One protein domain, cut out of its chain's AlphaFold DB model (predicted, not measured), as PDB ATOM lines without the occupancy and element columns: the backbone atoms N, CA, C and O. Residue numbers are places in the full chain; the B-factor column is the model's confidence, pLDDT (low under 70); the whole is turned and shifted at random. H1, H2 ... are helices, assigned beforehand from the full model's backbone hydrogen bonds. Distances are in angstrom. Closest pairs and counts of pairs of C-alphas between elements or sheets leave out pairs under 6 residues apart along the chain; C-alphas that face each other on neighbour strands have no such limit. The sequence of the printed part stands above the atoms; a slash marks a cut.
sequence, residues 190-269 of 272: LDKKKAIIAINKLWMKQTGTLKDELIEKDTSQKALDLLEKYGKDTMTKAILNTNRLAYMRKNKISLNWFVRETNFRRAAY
ATOM      1  N   LEU A 190     -55.897  10.772  -9.953       63.84
ATOM      2  CA  LEU A 190     -55.819   9.616 -10.845       63.84
ATOM      3  C   LEU A 190     -54.394   9.048 -10.927       63.84
ATOM      4  O   LEU A 190     -54.219   7.833 -10.887       63.84
ATOM      5  N   ASP A 191     -53.377   9.901 -10.998       74.31
ATOM      6  CA  ASP A 191     -51.982   9.485 -11.128       74.31
ATOM      7  C   ASP A 191     -51.403   8.991  -9.795       74.31
ATOM      8  O   ASP A 191     -50.717   7.966  -9.782       74.31
ATOM      9  N   LYS A 192     -51.795   9.586  -8.655       74.06
ATOM     10  CA  LYS A 192     -51.522   9.000  -7.327       74.06
ATOM     11  C   LYS A 192     -52.211   7.628  -7.160       74.06
ATOM     12  O   LYS A 192     -51.576   6.686  -6.690       74.06
ATOM     13  N   LYS A 193     -53.443   7.436  -7.657       76.56
ATOM     14  CA  LYS A 193     -54.098   6.106  -7.713       76.56
ATOM     15  C   LYS A 193     -53.358   5.104  -8.609       76.56
ATOM     16  O   LYS A 193     -53.113   3.981  -8.173       76.56
ATOM     17  N   LYS A 194     -52.956   5.492  -9.828       80.50
ATOM     18  CA  LYS A 194     -52.139   4.646 -10.727       80.50
ATOM     19  C   LYS A 194     -50.828   4.227 -10.058       80.50
ATOM     20  O   LYS A 194     -50.441   3.066 -10.177       80.50
ATOM     21  N   ALA A 195     -50.170   5.142  -9.345       78.19
ATOM     22  CA  ALA A 195     -48.933   4.862  -8.624       78.19
ATOM     23  C   ALA A 195     -49.128   3.800  -7.529       78.19
ATOM     24  O   ALA A 195     -48.355   2.847  -7.479       78.19
ATOM     25  N   ILE A 196     -50.191   3.895  -6.722       80.81
ATOM     26  CA  ILE A 196     -50.513   2.880  -5.703       80.81
ATOM     27  C   ILE A 196     -50.875   1.527  -6.316       80.81
ATOM     28  O   ILE A 196     -50.365   0.501  -5.864       80.81
ATOM     29  N   ILE A 197     -51.660   1.499  -7.396       80.12
ATOM     30  CA  ILE A 197     -51.965   0.255  -8.122       80.12
ATOM     31  C   ILE A 197     -50.678  -0.382  -8.681       80.12
ATOM     32  O   ILE A 197     -50.506  -1.599  -8.607       80.12
ATOM     33  N   ALA A 198     -49.745   0.424  -9.199       81.44
ATOM     34  CA  ALA A 198     -48.456  -0.053  -9.695       81.44
ATOM     35  C   ALA A 198     -47.541  -0.568  -8.569       81.44
ATOM     36  O   ALA A 198     -46.955  -1.639  -8.718       81.44
ATOM     37  N   ILE A 199     -47.454   0.145  -7.439       82.75
ATOM     38  CA  ILE A 199     -46.704  -0.278  -6.245       82.75
ATOM     39  C   ILE A 199     -47.254  -1.607  -5.721       82.75
ATOM     40  O   ILE A 199     -46.476  -2.537  -5.529       82.75
ATOM     41  N   ASN A 200     -48.579  -1.745  -5.588       80.94
ATOM     42  CA  ASN A 200     -49.202  -2.995  -5.154       80.94
ATOM     43  C   ASN A 200     -48.901  -4.146  -6.126       80.94
ATOM     44  O   ASN A 200     -48.457  -5.218  -5.729       80.94
ATOM     45  N   LYS A 201     -49.063  -3.915  -7.434       82.38
ATOM     46  CA  LYS A 201     -48.798  -4.934  -8.459       82.38
ATOM     47  C   LYS A 201     -47.331  -5.383  -8.483       82.38
ATOM     48  O   LYS A 201     -47.063  -6.553  -8.756       82.38
ATOM     49  N   LEU A 202     -46.386  -4.486  -8.189       83.38
ATOM     50  CA  LEU A 202     -44.969  -4.822  -8.016       83.38
ATOM     51  C   LEU A 202     -44.714  -5.583  -6.707       83.38
ATOM     52  O   LEU A 202     -43.990  -6.575  -6.730       83.38
ATOM     53  N   TRP A 203     -45.340  -5.164  -5.603       83.25
ATOM     54  CA  TRP A 203     -45.265  -5.832  -4.303       83.25
ATOM     55  C   TRP A 203     -45.761  -7.278  -4.381       83.25
ATOM     56  O   TRP A 203     -44.990  -8.202  -4.135       83.25
ATOM     57  N   MET A 204     -46.995  -7.484  -4.848       77.81
ATOM     58  CA  MET A 204     -47.628  -8.799  -4.987       77.81
ATOM     59  C   MET A 204     -46.845  -9.735  -5.916       77.81
ATOM     60  O   MET A 204     -46.720 -10.925  -5.628       77.81
ATOM     61  N   LYS A 205     -46.265  -9.205  -7.007       79.81
ATOM     62  CA  LYS A 205     -45.376  -9.974  -7.897       79.81
ATOM     63  C   LYS A 205     -44.082 -10.407  -7.196       79.81
ATOM     64  O   LYS A 205     -43.539 -11.453  -7.539       79.81
ATOM     65  N   GLN A 206     -43.577  -9.603  -6.262       73.69
ATOM     66  CA  GLN A 206     -42.330  -9.869  -5.555       73.69
ATOM     67  C   GLN A 206     -42.541 -10.820  -4.370       73.69
ATOM     68  O   GLN A 206     -41.863 -11.841  -4.291       73.69
ATOM     69  N   THR A 207     -43.462 -10.521  -3.453       67.12
ATOM     70  CA  THR A 207     -43.628 -11.284  -2.201       67.12
ATOM     71  C   THR A 207     -44.471 -12.550  -2.356       67.12
ATOM     72  O   THR A 207     -44.338 -13.464  -1.545       67.12
ATOM     73  N   GLY A 208     -45.356 -12.614  -3.360       56.66
ATOM     74  CA  GLY A 208     -46.295 -13.727  -3.554       56.66
ATOM     75  C   GLY A 208     -47.365 -13.862  -2.458       56.66
ATOM     76  O   GLY A 208     -48.075 -14.866  -2.409       56.66
ATOM     77  N   THR A 209     -47.487 -12.880  -1.560       53.62
ATOM     78  CA  THR A 209     -48.394 -12.922  -0.406       53.62
ATOM     79  C   THR A 209     -49.829 -12.577  -0.802       53.62
ATOM     80  O   THR A 209     -50.225 -11.417  -0.788       53.62
ATOM     81  N   LEU A 210     -50.635 -13.595  -1.109       45.19
ATOM     82  CA  LEU A 210     -52.094 -13.466  -1.200       45.19
ATOM     83  C   LEU A 210     -52.707 -13.224   0.191       45.19
ATOM     84  O   LEU A 210     -52.999 -14.183   0.907       45.19
ATOM     85  N   LYS A 211     -52.868 -11.944   0.550       46.47
ATOM     86  CA  LYS A 211     -53.823 -11.362   1.518       46.47
ATOM     87  C   LYS A 211     -53.550  -9.856   1.602       46.47
ATOM     88  O   LYS A 211     -52.463  -9.498   2.029       46.47
ATOM     89  N   ASP A 212     -54.503  -9.055   1.114       50.19
ATOM     90  CA  ASP A 212     -54.724  -7.605   1.326       50.19
ATOM     91  C   ASP A 212     -55.596  -7.104   0.150       50.19
ATOM     92  O   ASP A 212     -55.106  -6.510  -0.811       50.19
ATOM     93  N   GLU A 213     -56.901  -7.418   0.152       51.19
ATOM     94  CA  GLU A 213     -57.799  -7.084  -0.980       51.19
ATOM     95  C   GLU A 213     -58.128  -5.582  -1.088       51.19
ATOM     96  O   GLU A 213     -58.555  -5.107  -2.141       51.19
ATOM     97  N   LEU A 214     -57.871  -4.817  -0.025       55.56
ATOM     98  CA  LEU A 214     -57.971  -3.361   0.021       55.56
ATOM     99  C   LEU A 214     -56.713  -2.809   0.693       55.56
ATOM    100  O   LEU A 214     -56.462  -3.098   1.860       55.56
ATOM    101  N   ILE A 215     -55.943  -1.970  -0.011       63.84
ATOM    102  CA  ILE A 215     -54.911  -1.169   0.659       63.84
ATOM    103  C   ILE A 215     -55.622  -0.086   1.464       63.84
ATOM    104  O   ILE A 215     -56.378   0.718   0.915       63.84
ATOM    105  N   GLU A 216     -55.341  -0.041   2.762       72.69
ATOM    106  CA  GLU A 216     -55.834   0.995   3.664       72.69
ATOM    107  C   GLU A 216     -55.503   2.400   3.142       72.69
ATOM    108  O   GLU A 216     -54.465   2.640   2.511       72.69
ATOM    109  N   LYS A 217     -56.364   3.374   3.449       74.50
ATOM    110  CA  LYS A 217     -56.172   4.771   3.031       74.50
ATOM    111  C   LYS A 217     -54.850   5.360   3.547       74.50
ATOM    112  O   LYS A 217     -54.211   6.128   2.836       74.50
ATOM    113  N   ASP A 218     -54.444   4.978   4.754       76.50
ATOM    114  CA  ASP A 218     -53.201   5.414   5.391       76.50
ATOM    115  C   ASP A 218     -51.961   4.700   4.815       76.50
ATOM    116  O   ASP A 218     -51.031   5.368   4.366       76.50
ATOM    117  N   THR A 219     -51.985   3.367   4.674       79.81
ATOM    118  CA  THR A 219     -50.947   2.610   3.940       79.81
ATOM    119  C   THR A 219     -50.753   3.148   2.509       79.81
ATOM    120  O   THR A 219     -49.623   3.273   2.033       79.81
ATOM    121  N   SER A 220     -51.841   3.551   1.840       82.31
ATOM    122  CA  SER A 220     -51.799   4.223   0.532       82.31
ATOM    123  C   SER A 220     -51.138   5.605   0.590       82.31
ATOM    124  O   SER A 220     -50.401   5.957  -0.327       82.31
ATOM    125  N   GLN A 221     -51.375   6.396   1.640       83.06
ATOM    126  CA  GLN A 221     -50.753   7.714   1.788       83.06
ATOM    127  C   GLN A 221     -49.249   7.583   2.063       83.06
ATOM    128  O   GLN A 221     -48.453   8.128   1.305       83.06
ATOM    129  N   LYS A 222     -48.852   6.745   3.028       86.81
ATOM    130  CA  LYS A 222     -47.444   6.446   3.350       86.81
ATOM    131  C   LYS A 222     -46.645   5.992   2.116       86.81
ATOM    132  O   LYS A 222     -45.515   6.427   1.898       86.81
ATOM    133  N   ALA A 223     -47.244   5.163   1.257       87.00
ATOM    134  CA  ALA A 223     -46.636   4.734  -0.006       87.00
ATOM    135  C   ALA A 223     -46.450   5.874  -1.031       87.00
ATOM    136  O   ALA A 223     -45.489   5.843  -1.802       87.00
ATOM    137  N   LEU A 224     -47.342   6.873  -1.050       86.31
ATOM    138  CA  LEU A 224     -47.194   8.081  -1.868       86.31
ATOM    139  C   LEU A 224     -46.121   9.009  -1.300       86.31
ATOM    140  O   LEU A 224     -45.297   9.498  -2.065       86.31
ATOM    141  N   ASP A 225     -46.088   9.197   0.018       89.00
ATOM    142  CA  ASP A 225     -45.123  10.070   0.692       89.00
ATOM    143  C   ASP A 225     -43.684   9.581   0.452       89.00
ATOM    144  O   ASP A 225     -42.797  10.367   0.118       89.00
ATOM    145  N   LEU A 226     -43.454   8.262   0.512       90.00
ATOM    146  CA  LEU A 226     -42.170   7.655   0.143       90.00
ATOM    147  C   LEU A 226     -41.835   7.804  -1.346       90.00
ATOM    148  O   LEU A 226     -40.675   8.027  -1.692       90.00
ATOM    149  N   LEU A 227     -42.825   7.682  -2.233       88.38
ATOM    150  CA  LEU A 227     -42.626   7.844  -3.675       88.38
ATOM    151  C   LEU A 227     -42.261   9.293  -4.037       88.38
ATOM    152  O   LEU A 227     -41.403   9.508  -4.890       88.38
ATOM    153  N   GLU A 228     -42.886  10.264  -3.371       87.00
ATOM    154  CA  GLU A 228     -42.654  11.702  -3.533       87.00
ATOM    155  C   GLU A 228     -41.299  12.120  -2.930       87.00
ATOM    156  O   GLU A 228     -40.566  12.896  -3.540       87.00
ATOM    157  N   LYS A 229     -40.907  11.528  -1.790       90.62
ATOM    158  CA  LYS A 229     -39.649  11.815  -1.074       90.62
ATOM    159  C   LYS A 229     -38.403  11.119  -1.640       90.62
ATOM    160  O   LYS A 229     -37.311  11.673  -1.540       90.62
ATOM    161  N   TYR A 230     -38.532   9.913  -2.202       88.69
ATOM    162  CA  TYR A 230     -37.387   9.089  -2.637       88.69
ATOM    163  C   TYR A 230     -37.394   8.694  -4.119       88.69
ATOM    164  O   TYR A 230     -36.394   8.166  -4.611       88.69
ATOM    165  N   GLY A 231     -38.489   8.933  -4.840       88.44
ATOM    166  CA  GLY A 231     -38.607   8.616  -6.259       88.44
ATOM    167  C   GLY A 231     -38.882   7.138  -6.571       88.44
ATOM    168  O   GLY A 231     -38.644   6.215  -5.785       88.44
ATOM    169  N   LYS A 232     -39.391   6.915  -7.787       86.69
ATOM    170  CA  LYS A 232     -39.872   5.614  -8.282       86.69
ATOM    171  C   LYS A 232     -38.798   4.524  -8.310       86.69
ATOM    172  O   LYS A 232     -39.095   3.371  -7.993       86.69
ATOM    173  N   ASP A 233     -37.567   4.869  -8.667       86.19
ATOM    174  CA  ASP A 233     -36.499   3.878  -8.838       86.19
ATOM    175  C   ASP A 233     -35.986   3.378  -7.484       86.19
ATOM    176  O   ASP A 233     -35.820   2.173  -7.288       86.19
ATOM    177  N   THR A 234     -35.863   4.276  -6.503       90.50
ATOM    178  CA  THR A 234     -35.579   3.933  -5.102       90.50
ATOM    179  C   THR A 234     -36.691   3.071  -4.510       90.50
ATOM    180  O   THR A 234     -36.400   2.046  -3.893       90.50
ATOM    181  N   MET A 235     -37.959   3.426  -4.761       88.81
ATOM    182  CA  MET A 235     -39.123   2.639  -4.337       88.81
ATOM    183  C   MET A 235     -39.092   1.221  -4.929       88.81
ATOM    184  O   MET A 235     -39.217   0.233  -4.209       88.81
ATOM    185  N   THR A 236     -38.813   1.104  -6.229       88.00
ATOM    186  CA  THR A 236     -38.708  -0.185  -6.934       88.00
ATOM    187  C   THR A 236     -37.532  -1.021  -6.415       88.00
ATOM    188  O   THR A 236     -37.694  -2.210  -6.136       88.00
ATOM    189  N   LYS A 237     -36.358  -0.409  -6.214       88.50
ATOM    190  CA  LYS A 237     -35.159  -1.053  -5.650       88.50
ATOM    191  C   LYS A 237     -35.415  -1.586  -4.237       88.50
ATOM    192  O   LYS A 237     -35.026  -2.712  -3.936       88.50
ATOM    193  N   ALA A 238     -36.089  -0.806  -3.392       89.62
ATOM    194  CA  ALA A 238     -36.448  -1.200  -2.035       89.62
ATOM    195  C   ALA A 238     -37.412  -2.400  -2.019       89.62
ATOM    196  O   ALA A 238     -37.147  -3.369  -1.308       89.62
ATOM    197  N   ILE A 239     -38.460  -2.388  -2.857       87.44
ATOM    198  CA  ILE A 239     -39.385  -3.527  -3.016       87.44
ATOM    199  C   ILE A 239     -38.622  -4.781  -3.470       87.44
ATOM    200  O   ILE A 239     -38.775  -5.845  -2.880       87.44
ATOM    201  N   LEU A 240     -37.739  -4.672  -4.470       84.88
ATOM    202  CA  LEU A 240     -36.958  -5.819  -4.957       84.88
ATOM    203  C   LEU A 240     -36.032  -6.422  -3.884       84.88
ATOM    204  O   LEU A 240     -35.792  -7.634  -3.880       84.88
ATOM    205  N   ASN A 241     -35.530  -5.609  -2.954       84.81
ATOM    206  CA  ASN A 241     -34.629  -6.062  -1.896       84.81
ATOM    207  C   ASN A 241     -35.324  -6.829  -0.758       84.81
ATOM    208  O   ASN A 241     -34.631  -7.550  -0.038       84.81
ATOM    209  N   THR A 242     -36.652  -6.761  -0.598       79.44
ATOM    210  CA  THR A 242     -37.341  -7.456   0.511       79.44
ATOM    211  C   THR A 242     -37.169  -8.978   0.455       79.44
ATOM    212  O   THR A 242     -36.936  -9.611   1.480       79.44
ATOM    213  N   ASN A 243     -37.133  -9.569  -0.743       70.06
ATOM    214  CA  ASN A 243     -36.820 -10.994  -0.920       70.06
ATOM    215  C   ASN A 243     -35.334 -11.337  -0.716       70.06
ATOM    216  O   ASN A 243     -35.004 -12.482  -0.406       70.06
ATOM    217  N   ARG A 244     -34.427 -10.369  -0.914       71.38
ATOM    218  CA  ARG A 244     -32.970 -10.555  -0.772       71.38
ATOM    219  C   ARG A 244     -32.527 -10.494   0.689       71.38
ATOM    220  O   ARG A 244     -31.576 -11.167   1.079       71.38
ATOM    221  N   LEU A 245     -33.212  -9.697   1.505       73.31
ATOM    222  CA  LEU A 245     -32.908  -9.528   2.920       73.31
ATOM    223  C   LEU A 245     -33.447 -10.717   3.727       73.31
ATOM    224  O   LEU A 245     -34.651 -10.870   3.920       73.31
ATOM    225  N   ALA A 246     -32.544 -11.558   4.243       66.00
ATOM    226  CA  ALA A 246     -32.900 -12.810   4.920       66.00
ATOM    227  C   ALA A 246     -33.877 -12.635   6.102       66.00
ATOM    228  O   ALA A 246     -34.744 -13.485   6.308       66.00
ATOM    229  N   TYR A 247     -33.778 -11.523   6.842       66.69
ATOM    230  CA  TYR A 247     -34.701 -11.203   7.937       66.69
ATOM    231  C   TYR A 247     -36.110 -10.839   7.445       66.69
ATOM    232  O   TYR A 247     -37.089 -11.159   8.110       66.69
ATOM    233  N   MET A 248     -36.228 -10.224   6.263       69.06
ATOM    234  CA  MET A 248     -37.520  -9.903   5.656       69.06
ATOM    235  C   MET A 248     -38.191 -11.163   5.102       69.06
ATOM    236  O   MET A 248     -39.348 -11.436   5.422       69.06
ATOM    237  N   ARG A 249     -37.433 -12.001   4.378       65.50
ATOM    238  CA  ARG A 249     -37.911 -13.292   3.849       65.50
ATOM    239  C   ARG A 249     -38.421 -14.237   4.944       65.50
ATOM    240  O   ARG A 249     -39.373 -14.975   4.707       65.50
ATOM    241  N   LYS A 250     -37.812 -14.227   6.138       57.94
ATOM    242  CA  LYS A 250     -38.258 -15.047   7.282       57.94
ATOM    243  C   LYS A 250     -39.602 -14.583   7.865       57.94
ATOM    244  O   LYS A 250     -40.344 -15.409   8.386       57.94
ATOM    245  N   ASN A 251     -39.918 -13.291   7.763       59.22
ATOM    246  CA  ASN A 251     -40.982 -12.659   8.547       59.22
ATOM    247  C   ASN A 251     -42.284 -12.384   7.765       59.22
ATOM    248  O   ASN A 251     -43.191 -11.797   8.341       59.22
ATOM    249  N   LYS A 252     -42.391 -12.794   6.486       64.75
ATOM    250  CA  LYS A 252     -43.599 -12.647   5.630       64.75
ATOM    251  C   LYS A 252     -44.225 -11.243   5.699       64.75
ATOM    252  O   LYS A 252     -45.410 -11.074   5.960       64.75
ATOM    253  N   ILE A 253     -43.370 -10.245   5.501       74.44
ATOM    254  CA  ILE A 253     -43.651  -8.821   5.708       74.44
ATOM    255  C   ILE A 253     -44.816  -8.312   4.838       74.44
ATOM    256  O   ILE A 253     -44.897  -8.650   3.657       74.44
ATOM    257  N   SER A 254     -45.679  -7.472   5.422       78.38
ATOM    258  CA  SER A 254     -46.816  -6.813   4.759       78.38
ATOM    259  C   SER A 254     -46.438  -5.473   4.116       78.38
ATOM    260  O   SER A 254     -45.379  -4.901   4.395       78.38
ATOM    261  N   LEU A 255     -47.326  -4.932   3.271       80.75
ATOM    262  CA  LEU A 255     -47.101  -3.631   2.636       80.75
ATOM    263  C   LEU A 255     -47.097  -2.481   3.664       80.75
ATOM    264  O   LEU A 255     -46.234  -1.612   3.569       80.75
ATOM    265  N   ASN A 256     -47.978  -2.504   4.679       82.62
ATOM    266  CA  ASN A 256     -48.020  -1.491   5.752       82.62
ATOM    267  C   ASN A 256     -46.677  -1.416   6.519       82.62
ATOM    268  O   ASN A 256     -46.110  -0.336   6.683       82.62
ATOM    269  N   TRP A 257     -46.083  -2.565   6.871       83.88
ATOM    270  CA  TRP A 257     -44.748  -2.607   7.491       83.88
ATOM    271  C   TRP A 257     -43.674  -1.967   6.595       83.88
ATOM    272  O   TRP A 257     -42.812  -1.229   7.078       83.88
ATOM    273  N   PHE A 258     -43.717  -2.235   5.285       86.75
ATOM    274  CA  PHE A 258     -42.727  -1.744   4.321       86.75
ATOM    275  C   PHE A 258     -42.807  -0.233   4.072       86.75
ATOM    276  O   PHE A 258     -41.764   0.410   3.952       86.75
ATOM    277  N   VAL A 259     -44.011   0.350   4.028       87.50
ATOM    278  CA  VAL A 259     -44.205   1.784   3.719       87.50
ATOM    279  C   VAL A 259     -43.871   2.724   4.886       87.50
ATOM    280  O   VAL A 259     -44.025   3.937   4.781       87.50
ATOM    281  N   ARG A 260     -43.377   2.193   6.006       87.25
ATOM    282  CA  ARG A 260     -42.842   2.988   7.119       87.25
ATOM    283  C   ARG A 260     -41.407   3.406   6.811       87.25
ATOM    284  O   ARG A 260     -40.566   2.556   6.535       87.25
ATOM    285  N   GLU A 261     -41.096   4.700   6.898       85.94
ATOM    286  CA  GLU A 261     -39.816   5.260   6.423       85.94
ATOM    287  C   GLU A 261     -38.567   4.560   6.983       85.94
ATOM    288  O   GLU A 261     -37.614   4.308   6.247       85.94
ATOM    289  N   THR A 262     -38.570   4.175   8.259       85.12
ATOM    290  CA  THR A 262     -37.453   3.450   8.888       85.12
ATOM    291  C   THR A 262     -37.233   2.058   8.290       85.12
ATOM    292  O   THR A 262     -36.092   1.616   8.153       85.12
ATOM    293  N   ASN A 263     -38.304   1.372   7.893       85.88
ATOM    294  CA  ASN A 263     -38.274   0.061   7.250       85.88
ATOM    295  C   ASN A 263     -37.952   0.184   5.754       85.88
ATOM    296  O   ASN A 263     -37.110  -0.555   5.238       85.88
ATOM    297  N   PHE A 264     -38.530   1.185   5.089       90.19
ATOM    298  CA  PHE A 264     -38.218   1.556   3.715       90.19
ATOM    299  C   PHE A 264     -36.731   1.881   3.525       90.19
ATOM    300  O   PHE A 264     -36.075   1.274   2.678       90.19
ATOM    301  N   ARG A 265     -36.156   2.777   4.345       88.06
ATOM    302  CA  ARG A 265     -34.729   3.148   4.274       88.06
ATOM    303  C   ARG A 265     -33.819   1.927   4.434       88.06
ATOM    304  O   ARG A 265     -32.849   1.797   3.687       88.06
ATOM    305  N   ARG A 266     -34.170   0.985   5.321       84.12
ATOM    306  CA  ARG A 266     -33.460  -0.301   5.489       84.12
ATOM    307  C   ARG A 266     -33.540  -1.193   4.245       84.12
ATOM    308  O   ARG A 266     -32.533  -1.801   3.893       84.12
ATOM    309  N   ALA A 267     -34.687  -1.262   3.566       85.88
ATOM    310  CA  ALA A 267     -34.841  -2.004   2.309       85.88
ATOM    311  C   ALA A 267     -34.123  -1.326   1.123       85.88
ATOM    312  O   ALA A 267     -33.570  -1.993   0.246       85.88
ATOM    313  N   ALA A 268     -34.093   0.006   1.104       87.06
ATOM    314  CA  ALA A 268     -33.442   0.822   0.081       87.06
ATOM    315  C   ALA A 268     -31.903   0.901   0.225       87.06
ATOM    316  O   ALA A 268     -31.231   1.348  -0.709       87.06
ATOM    317  N   TYR A 269     -31.354   0.455   1.364       80.94
ATOM    318  CA  TYR A 269     -29.969   0.666   1.824       80.94
ATOM    319  C   TYR A 269     -29.590   2.148   2.063       80.94
ATOM    320  O   TYR A 269     -28.425   2.522   1.964       80.94
TER     321      TYR A 269
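Overview. This is residues 190 to 269 of the 272 residues of an uncharacterized protein of Anaerococcus prevotii ACS-065-V-Col13 (UniProt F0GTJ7). Look first for the long helix H1 and the shorter H3, partly side by side and running the same way; H2 crosses H1 near one end of this pair, and H6 crosses H3. The four-residue H5 is near the middle, close to H1, H2 and H6, while the small H4 is out at one end and touches no other helix. The printed part has 80 residues with six named helices, H1 to H6 in chain order, and no named strand; the class is all helix. The whole is compact, with a radius of gyration of the C-alphas of 11.5 A and spans of 35 by 26 by 18 A.

Arrangement. Begin at H1, residues 190 to 207. With residues 202 to 206 alone it touches H3, residues 232 to 241, the same way at a shallow tilt of 19 degrees; the closest C-alphas, of Trp 203 and Ile 239, are 6.4 A apart. With residues 192 to 196 alone H1 touches residues 220 to 224 of H2, residues 217 to 230, about perpendicular at 88 degrees, closest at the C-alphas of Ile 196 and Ser 220, 6.5 A. H6, residues 261 to 268, touches H3 about perpendicular at 76 degrees; look at the C-alphas of Ala 238 and Ala 268, their closest, 4.2 A apart. The helix packing is mostly crossed, but only just: 1 of the 3 touching pairs is at a shallow tilt. H5, residues 255 to 258, is close to H2 but not clearly touching, with the closest C-alphas, of Thr 219 and Asn 256, 5.4 A apart. H4, residues 246 to 251, is apart from H1, H2, H3, H5 and H6. In H1, H2, H3 and H6 every O i to N i+4 pair is within hydrogen-bond range; in H4 it is 1 of 2, and H5 is too short for such a pair.

Along the chain. Find C-alpha 190 at (-55.819, 9.616, -10.845); from there H1 runs 25.7 A to C-alpha 207 at (-43.628, -11.284, -2.201). H2 runs 20.1 A from Lys 217 to Tyr 230, and H3 14.3 A from Lys 232 to Asn 241. H4, from Ala 246, and H5, from Leu 255, are the two shortest. H6 runs 10.0 A from Glu 261 to Ala 268, where you find C-alpha 268 at (-33.442, 0.822, 0.081).

Size, cuts and confidence. The two C-alphas farthest apart, those of Leu 190 and Ala 246, are 35.7 A apart. The printed part has no cut; the link from H1 to H2 is short, with 9 residues, and the other links are tight. Look at the B-factor column for low confidence, under 70, at residue 190, residues 207 to 215 and residues 246 to 252; the mean pLDDT of the printed part is 77.9.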